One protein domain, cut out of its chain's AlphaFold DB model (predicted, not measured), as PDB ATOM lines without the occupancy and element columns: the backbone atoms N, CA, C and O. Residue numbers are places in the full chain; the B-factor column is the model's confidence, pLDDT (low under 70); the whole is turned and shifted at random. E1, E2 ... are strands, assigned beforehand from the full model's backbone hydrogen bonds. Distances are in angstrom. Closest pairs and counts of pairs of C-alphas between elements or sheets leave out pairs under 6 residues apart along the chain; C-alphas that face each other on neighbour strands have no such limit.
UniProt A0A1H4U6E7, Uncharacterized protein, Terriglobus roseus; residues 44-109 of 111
ATOM      1  N   TYR A  44      28.663 -81.170  49.488       91.38
ATOM      2  CA  TYR A  44      29.735 -80.195  49.588       91.38
ATOM      3  C   TYR A  44      29.680 -79.253  48.390       91.38
ATOM      4  O   TYR A  44      29.604 -79.699  47.246       91.38
ATOM      5  N   VAL A  45      29.718 -77.948  48.651       92.75
ATOM      6  CA  VAL A  45      29.784 -76.916  47.614       92.75
ATOM      7  C   VAL A  45      31.187 -76.338  47.628       92.75
ATOM      8  O   VAL A  45      31.608 -75.778  48.642       92.75
ATOM      9  N   GLU A  46      31.898 -76.457  46.515       89.88
ATOM     10  CA  GLU A  46      33.268 -75.968  46.426       89.88
ATOM     11  C   GLU A  46      33.303 -74.427  46.523       89.88
ATOM     12  O   GLU A  46      32.432 -73.741  45.960       89.88
ATOM     13  N   PRO A  47      34.263 -73.847  47.264       90.81
ATOM     14  CA  PRO A  47      34.483 -72.407  47.274       90.81
ATOM     15  C   PRO A  47      34.957 -71.903  45.909       90.81
ATOM     16  O   PRO A  47      35.871 -72.465  45.317       90.81
ATOM     17  N   GLY A  48      34.386 -70.789  45.452       90.44
ATOM     18  CA  GLY A  48      34.761 -70.159  44.185       90.44
ATOM     19  C   GLY A  48      33.890 -70.570  43.000       90.44
ATOM     20  O   GLY A  48      32.839 -71.196  43.152       90.44
ATOM     21  N   VAL A  49      34.324 -70.132  41.820       92.44
ATOM     22  CA  VAL A  49      33.690 -70.383  40.524       92.44
ATOM     23  C   VAL A  49      34.778 -70.878  39.584       92.44
ATOM     24  O   VAL A  49      35.840 -70.267  39.478       92.44
ATOM     25  N   PHE A  50      34.512 -71.989  38.911       92.12
ATOM     26  CA  PHE A  50      35.482 -72.684  38.078       92.12
ATOM     27  C   PHE A  50      35.004 -72.753  36.638       92.12
ATOM     28  O   PHE A  50      33.808 -72.696  36.353       92.12
ATOM     29  N   MET A  51      35.955 -72.900  35.720       93.00
ATOM     30  CA  MET A  51      35.641 -73.159  34.323       93.00
ATOM     31  C   MET A  51      35.192 -74.616  34.170       93.00
ATOM     32  O   MET A  51      36.000 -75.543  34.202       93.00
ATOM     33  N   LEU A  52      33.888 -74.816  34.026       92.06
ATOM     34  CA  LEU A  52      33.254 -76.114  33.851       92.06
ATOM     35  C   LEU A  52      33.265 -76.496  32.372       92.06
ATOM     36  O   LEU A  52      32.918 -75.691  31.505       92.06
ATOM     37  N   ARG A  53      33.612 -77.748  32.075       89.19
ATOM     38  CA  ARG A  53      33.530 -78.294  30.718       89.19
ATOM     39  C   ARG A  53      32.154 -78.903  30.492       89.19
ATOM     40  O   ARG A  53      31.746 -79.783  31.245       89.19
ATOM     41  N   GLN A  54      31.454 -78.447  29.461       86.38
ATOM     42  CA  GLN A  54      30.146 -79.000  29.120       86.38
ATOM     43  C   GLN A  54      30.298 -80.322  28.343       86.38
ATOM     44  O   GLN A  54      31.245 -80.451  27.559       86.38
ATOM     45  N   PRO A  55      29.377 -81.293  28.514       82.50
ATOM     46  CA  PRO A  55      29.402 -82.558  27.777       82.50
ATOM     47  C   PRO A  55      29.287 -82.369  26.263       82.50
ATOM     48  O   PRO A  55      29.921 -83.090  25.501       82.50
ATOM     49  N   GLU A  56      28.516 -81.367  25.835       80.75
ATOM     50  CA  GLU A  56      28.223 -81.090  24.420       80.75
ATOM     51  C   GLU A  56      29.333 -80.288  23.717       80.75
ATOM     52  O   GLU A  56      29.237 -79.962  22.535       80.75
ATOM     53  N   GLY A  57      30.423 -79.998  24.433       79.81
ATOM     54  CA  GLY A  57      31.486 -79.109  23.985       79.81
ATOM     55  C   GLY A  57      31.291 -77.685  24.502       79.81
ATOM     56  O   GLY A  57      30.181 -77.219  24.732       79.81
ATOM     57  N   GLY A  58      32.405 -76.991  24.730       87.12
ATOM     58  CA  GLY A  58      32.408 -75.648  25.308       87.12
ATOM     59  C   GLY A  58      32.744 -75.609  26.797       87.12
ATOM     60  O   GLY A  58      32.918 -76.632  27.472       87.12
ATOM     61  N   GLN A  59      32.907 -74.385  27.287       90.38
ATOM     62  CA  GLN A  59      33.310 -74.085  28.652       90.38
ATOM     63  C   GLN A  59      32.412 -72.990  29.218       90.38
ATOM     64  O   GLN A  59      32.055 -72.050  28.511       90.38
ATOM     65  N   VAL A  60      32.038 -73.119  30.487       91.12
ATOM     66  CA  VAL A  60      31.209 -72.136  31.183       91.12
ATOM     67  C   VAL A  60      31.672 -71.982  32.618       91.12
ATOM     68  O   VAL A  60      32.018 -72.962  33.270       91.12
ATOM     69  N   LEU A  61      31.659 -70.755  33.129       92.19
ATOM     70  CA  LEU A  61      31.896 -70.521  34.546       92.19
ATOM     71  C   LEU A  61      30.730 -71.062  35.372       92.19
ATOM     72  O   LEU A  61      29.560 -70.861  35.030       92.19
ATOM     73  N   GLY A  62      31.052 -71.747  36.462       92.88
ATOM     74  CA  GLY A  62      30.045 -72.236  37.383       92.88
ATOM     75  C   GLY A  62      30.603 -72.803  38.676       92.88
ATOM     76  O   GLY A  62      31.812 -72.880  38.896       92.88
ATOM     77  N   LYS A  63      29.684 -73.200  39.549       93.75
ATOM     78  CA  LYS A  63      29.988 -73.785  40.848       93.75
ATOM     79  C   LYS A  63      30.011 -75.298  40.797       93.75
ATOM     80  O   LYS A  63      29.116 -75.909  40.223       93.75
ATOM     81  N   VAL A  64      30.978 -75.898  41.474       93.81
ATOM     82  CA  VAL A  64      31.060 -77.350  41.618       93.81
ATOM     83  C   VAL A  64      30.404 -77.772  42.927       93.81
ATOM     84  O   VAL A  64      30.557 -77.140  43.975       93.81
ATOM     85  N   THR A  65      29.649 -78.856  42.855       93.44
ATOM     86  CA  THR A  65      29.013 -79.505  43.996       93.44
ATOM     87  C   THR A  65      29.316 -80.990  43.966       93.44
ATOM     88  O   THR A  65      29.364 -81.608  42.901       93.44
ATOM     89  N   VAL A  66      29.519 -81.565  45.143       93.62
ATOM     90  CA  VAL A  66      29.880 -82.968  45.314       93.62
ATOM     91  C   VAL A  66      28.946 -83.585  46.338       93.62
ATOM     92  O   VAL A  66      28.841 -83.102  47.462       93.62
ATOM     93  N   ASN A  67      28.288 -84.680  45.983       92.19
ATOM     94  CA  ASN A  67      27.625 -85.529  46.962       92.19
ATOM     95  C   ASN A  67      28.691 -86.371  47.669       92.19
ATOM     96  O   ASN A  67      29.314 -87.223  47.048       92.19
ATOM     97  N   LEU A  68      28.907 -86.154  48.962       90.12
ATOM     98  CA  LEU A  68      29.928 -86.842  49.752       90.12
ATOM     99  C   LEU A  68      29.567 -88.296  50.083       90.12
ATOM    100  O   LEU A  68      30.423 -89.057  50.521       90.12
ATOM    101  N   ARG A  69      28.312 -88.710  49.879       87.44
ATOM    102  CA  ARG A  69      27.880 -90.101  50.056       87.44
ATOM    103  C   ARG A  69      28.199 -90.924  48.817       87.44
ATOM    104  O   ARG A  69      28.730 -92.024  48.922       87.44
ATOM    105  N   THR A  70      27.843 -90.416  47.641       89.50
ATOM    106  CA  THR A  70      28.035 -91.146  46.382       89.50
ATOM    107  C   THR A  70      29.361 -90.806  45.715       89.50
ATOM    108  O   THR A  70      29.895 -91.636  44.987       89.50
ATOM    109  N   GLY A  71      29.899 -89.617  45.950       91.50
ATOM    110  CA  GLY A  71      30.989 -89.011  45.192       91.50
ATOM    111  C   GLY A  71      30.532 -88.328  43.904       91.50
ATOM    112  O   GLY A  71      31.380 -87.861  43.155       91.50
ATOM    113  N   SER A  72      29.231 -88.295  43.594       94.00
ATOM    114  CA  SER A  72      28.725 -87.687  42.355       94.00
ATOM    115  C   SER A  72      29.049 -86.196  42.314       94.00
ATOM    116  O   SER A  72      28.857 -85.501  43.310       94.00
ATOM    117  N   VAL A  73      29.512 -85.715  41.162       93.62
ATOM    118  CA  VAL A  73      29.923 -84.325  40.956       93.62
ATOM    119  C   VAL A  73      29.008 -83.668  39.938       93.62
ATOM    120  O   VAL A  73      28.821 -84.182  38.828       93.62
ATOM    121  N   TRP A  74      28.490 -82.500  40.298       94.62
ATOM    122  CA  TRP A  74      27.706 -81.657  39.408       94.62
ATOM    123  C   TRP A  74      28.256 -80.242  39.367       94.62
ATOM    124  O   TRP A  74      28.633 -79.678  40.394       94.62
ATOM    125  N   GLY A  75      28.252 -79.665  38.173       93.38
ATOM    126  CA  GLY A  75      28.585 -78.275  37.926       93.38
ATOM    127  C   GLY A  75      27.324 -77.461  37.662       93.38
ATOM    128  O   GLY A  75      26.500 -77.854  36.846       93.38
ATOM    129  N   PHE A  76      27.166 -76.325  38.324       93.44
ATOM    130  CA  PHE A  76      26.054 -75.399  38.144       93.44
ATOM    131  C   PHE A  76      26.558 -74.138  37.439       93.44
ATOM    132  O   PHE A  76      27.271 -73.349  38.066       93.44
ATOM    133  N   PRO A  77      26.229 -73.928  36.153       91.31
ATOM    134  CA  PRO A  77      26.630 -72.734  35.418       91.31
ATOM    135  C   PRO A  77      26.126 -71.455  36.089       91.31
ATOM    136  O   PRO A  77      24.931 -71.313  36.353       91.31
ATOM    137  N   THR A  78      27.029 -70.516  36.344       89.56
ATOM    138  CA  THR A  78      26.701 -69.163  36.813       89.56
ATOM    139  C   THR A  78      26.754 -68.163  35.665       89.56
ATOM    140  O   THR A  78      26.055 -67.158  35.705       89.56
ATOM    141  N   GLY A  79      27.563 -68.436  34.632       84.69
ATOM    142  CA  GLY A  79      27.755 -67.547  33.480       84.69
ATOM    143  C   GLY A  79      28.586 -66.294  33.789       84.69
ATOM    144  O   GLY A  79      29.019 -65.612  32.864       84.69
ATOM    145  N   SER A  80      28.863 -66.023  35.065       84.31
ATOM    146  CA  SER A  80      29.718 -64.941  35.546       84.31
ATOM    147  C   SER A  80      30.679 -65.442  36.638       84.31
ATOM    148  O   SER A  80      30.521 -66.562  37.136       84.31
ATOM    149  N   PRO A  81      31.679 -64.632  37.031       87.12
ATOM    150  CA  PRO A  81      32.540 -64.918  38.181       87.12
ATOM    151  C   PRO A  81      31.813 -64.897  39.535       87.12
ATOM    152  O   PRO A  81      32.417 -65.238  40.552       87.12
ATOM    153  N   ASP A  82      30.545 -64.484  39.571       86.06
ATOM    154  CA  ASP A  82      29.762 -64.423  40.800       86.06
ATOM    155  C   ASP A  82      29.379 -65.833  41.276       86.06
ATOM    156  O   ASP A  82      29.094 -66.721  40.466       86.06
ATOM    157  N   PRO A  83      29.338 -66.078  42.598       83.81
ATOM    158  CA  PRO A  83      29.151 -67.418  43.156       83.81
ATOM    159  C   PRO A  83      27.707 -67.938  43.076       83.81
ATOM    160  O   PRO A  83      27.415 -69.010  43.612       83.81
ATOM    161  N   TYR A  84      26.802 -67.189  42.452       85.50
ATOM    162  CA  TYR A  84      25.390 -67.510  42.281       85.50
ATOM    163  C   TYR A  84      24.956 -67.201  40.844       85.50
ATOM    164  O   TYR A  84      25.503 -66.295  40.217       85.50
ATOM    165  N   PRO A  85      23.974 -67.941  40.303       83.44
ATOM    166  CA  PRO A  85      23.462 -67.663  38.974       83.44
ATOM    167  C   PRO A  85      22.790 -66.291  38.954       83.44
ATOM    168  O   PRO A  85      21.839 -66.037  39.696       83.44
ATOM    169  N   MET A  86      23.283 -65.410  38.092       81.38
ATOM    170  CA  MET A  86      22.702 -64.094  37.866       81.38
ATOM    171  C   MET A  86      22.747 -63.732  36.387       81.38
ATOM    172  O   MET A  86      23.656 -64.121  35.660       81.38
ATOM    173  N   SER A  87      21.754 -62.966  35.945       77.31
ATOM    174  CA  SER A  87      21.755 -62.336  34.630       77.31
ATOM    175  C   SER A  87      22.031 -60.851  34.818       77.31
ATOM    176  O   SER A  87      21.394 -60.207  35.645       77.31
ATOM    177  N   GLN A  88      22.962 -60.287  34.047       74.62
ATOM    178  CA  GLN A  88      23.164 -58.831  34.031       74.62
ATOM    179  C   GLN A  88      22.061 -58.095  33.254       74.62
ATOM    180  O   GLN A  88      21.954 -56.876  33.342       74.62
ATOM    181  N   MET A  89      21.258 -58.826  32.473       78.88
ATOM    182  CA  MET A  89      20.253 -58.260  31.569       78.88
ATOM    183  C   MET A  89      18.819 -58.396  32.097       78.88
ATOM    184  O   MET A  89      17.940 -57.676  31.634       78.88
ATOM    185  N   ASP A  90      18.566 -59.309  33.040       78.31
ATOM    186  CA  ASP A  90      17.242 -59.532  33.634       78.31
ATOM    187  C   ASP A  90      17.362 -59.636  35.161       78.31
ATOM    188  O   ASP A  90      18.182 -60.392  35.680       78.31
ATOM    189  N   SER A  91      16.512 -58.899  35.878       78.94
ATOM    190  CA  SER A  91      16.441 -58.899  37.345       78.94
ATOM    191  C   SER A  91      15.681 -60.100  37.918       78.94
ATOM    192  O   SER A  91      15.531 -60.212  39.137       78.94
ATOM    193  N   LYS A  92      15.145 -60.989  37.075       84.62
ATOM    194  CA  LYS A  92      14.465 -62.204  37.533       84.62
ATOM    195  C   LYS A  92      15.452 -63.191  38.165       84.62
ATOM    196  O   LYS A  92      16.551 -63.374  37.631       84.62
ATOM    197  N   PRO A  93      15.035 -63.902  39.230       82.38
ATOM    198  CA  PRO A  93      15.801 -65.012  39.781       82.38
ATOM    199  C   PRO A  93      16.172 -66.019  38.689       82.38
ATOM    200  O   PRO A  93      15.303 -66.498  37.959       82.38
ATOM    201  N   GLN A  94      17.463 -66.329  38.576       84.50
ATOM    202  CA  GLN A  94      17.964 -67.302  37.611       84.50
ATOM    203  C   GLN A  94      18.050 -68.684  38.256       84.50
ATOM    204  O   GLN A  94      18.499 -68.826  39.394       84.50
ATOM    205  N   VAL A  95      17.642 -69.711  37.511       87.88
ATOM    206  CA  VAL A  95      17.777 -71.110  37.922       87.88
ATOM    207  C   VAL A  95      18.902 -71.734  37.112       87.88
ATOM    208  O   VAL A  95      18.848 -71.771  35.886       87.88
ATOM    209  N   SER A  96      19.930 -72.220  37.804       88.12
ATOM    210  CA  SER A  96      21.025 -72.959  37.181       88.12
ATOM    211  C   SER A  96      20.713 -74.450  37.173       88.12
ATOM    212  O   SER A  96      20.359 -75.021  38.207       88.12
ATOM    213  N   HIS A  97      20.855 -75.088  36.013       90.31
ATOM    214  CA  HIS A  97      20.665 -76.526  35.872       90.31
ATOM    215  C   HIS A  97      21.995 -77.266  36.015       90.31
ATOM    216  O   HIS A  97      23.006 -76.876  35.434       90.31
ATOM    217  N   ALA A  98      21.974 -78.347  36.792       91.25
ATOM    218  CA  ALA A  98      23.142 -79.170  37.054       91.25
ATOM    219  C   ALA A  98      23.661 -79.836  35.773       91.25
ATOM    220  O   ALA A  98      22.923 -80.523  35.068       91.25
ATOM    221  N   ILE A  99      24.958 -79.701  35.531       91.88
ATOM    222  CA  ILE A  99      25.710 -80.428  34.517       91.88
ATOM    223  C   ILE A  99      26.420 -81.593  35.214       91.88
ATOM    224  O   ILE A  99      27.205 -81.357  36.136       91.88
ATOM    225  N   PRO A 100      26.184 -82.851  34.810       91.69
ATOM    226  CA  PRO A 100      26.908 -83.985  35.370       91.69
ATOM    227  C   PRO A 100      28.383 -83.913  34.957       91.69
ATOM    228  O   PRO A 100      28.696 -83.883  33.770       91.69
ATOM    229  N   MET A 101      29.291 -83.889  35.935       89.50
ATOM    230  CA  MET A 101      30.738 -83.789  35.684       89.50
ATOM    231  C   MET A 101      31.484 -85.101  35.927       89.50
ATOM    232  O   MET A 101      32.625 -85.253  35.498       89.50
ATOM    233  N   GLY A 102      30.844 -86.054  36.602       91.19
ATOM    234  CA  GLY A 102      31.414 -87.362  36.891       91.19
ATOM    235  C   GLY A 102      31.205 -87.756  38.344       91.19
ATOM    236  O   GLY A 102      30.195 -87.411  38.963       91.19
ATOM    237  N   ARG A 103      32.151 -88.526  38.879       92.56
ATOM    238  CA  ARG A 103      32.078 -89.085  40.226       92.56
ATOM    239  C   ARG A 103      33.478 -89.317  40.794       92.56
ATOM    240  O   ARG A 103      34.320 -89.892  40.114       92.56
ATOM    241  N   PHE A 104      33.692 -88.940  42.048       89.88
ATOM    242  CA  PHE A 104      34.870 -89.316  42.826       89.88
ATOM    243  C   PHE A 104      34.699 -90.701  43.458       89.88
ATOM    244  O   PHE A 104      33.646 -91.025  44.013       89.88
ATOM    245  N   ALA A 105      35.757 -91.509  43.431       89.44
ATOM    246  CA  ALA A 105      35.808 -92.808  44.097       89.44
ATOM    247  C   ALA A 105      36.147 -92.641  45.592       89.44
ATOM    248  O   ALA A 105      37.188 -93.083  46.066       89.44
ATOM    249  N   LEU A 106      35.271 -91.972  46.354       83.75
ATOM    250  CA  LEU A 106      35.545 -91.589  47.751       83.75
ATOM    251  C   LEU A 106      35.898 -92.778  48.668       83.75
ATOM    252  O   LEU A 106      36.633 -92.602  49.632       83.75
ATOM    253  N   GLY A 107      35.422 -93.989  48.358       77.62
ATOM    254  CA  GLY A 107      35.729 -95.213  49.114       77.62
ATOM    255  C   GLY A 107      37.138 -95.787  48.901       77.62
ATOM    256  O   GLY A 107      37.485 -96.777  49.542       77.62
ATOM    257  N   GLU A 108      37.936 -95.210  48.001       81.31
ATOM    258  CA  GLU A 108      39.348 -95.567  47.798       81.31
ATOM    259  C   GLU A 108      40.294 -94.723  48.661       81.31
ATOM    260  O   GLU A 108      41.462 -95.069  48.829       81.31
ATOM    261  N   VAL A 109      39.795 -93.634  49.251       68.88
ATOM    262  CA  VAL A 109      40.579 -92.762  50.124       68.88
ATOM    263  C   VAL A 109      40.758 -93.454  51.481       68.88
ATOM    264  O   VAL A 109      39.814 -93.541  52.263       68.88
TER     265      VAL A 109
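AT A GLANCE: This is residues 44 to 109 of the 111 residues of an uncharacterized protein of Terriglobus roseus (UniProt A0A1H4U6E7). With little regular structure, this is one small sheet of four strands, strongly twisted and curled like part of a barrel, with a long loop, residues 78 to 98, reaching out beyond the end of E3. Of 66 printed residues, 24 lie in E1, E2, E3 and E4, an all-strand meander, each strand the antiparallel neighbour of the one before. The outline is elongated, 45 by 24 by 16 A; the whole is only just compact, close to loose, with a radius of gyration of the C-alphas of 12.9 A.

HOW THE PARTS SIT: E1, residues 50 to 53, and E2, residues 59 to 67, form a hairpin; N 52 and O 60 are within hydrogen-bond range at 2.7 A. E2 bends by 70 degrees at residue 62. Hairpin E2 and E3, residues 72 to 77, has N 65 and O 74 within range at 2.8 A. Hairpin E3 and E4, residues 99 to 103, has N 99 and O 75 within range at 2.7 A.

IN THESE COORDINATES: E1 begins at C-alpha 50 (35.482, -72.684, 38.078) and spans 9.5 A, E2 22.3 A, E3 16.6 A and E4 12.2 A, ending at C-alpha 103 (32.078, -89.085, 40.226).

THE WHOLE: The farthest C-alphas, Met 89 and Glu 108, are 44.9 A apart. The printed part has no cut; link E3 to E4 is long. Residue 109 has pLDDT under 70.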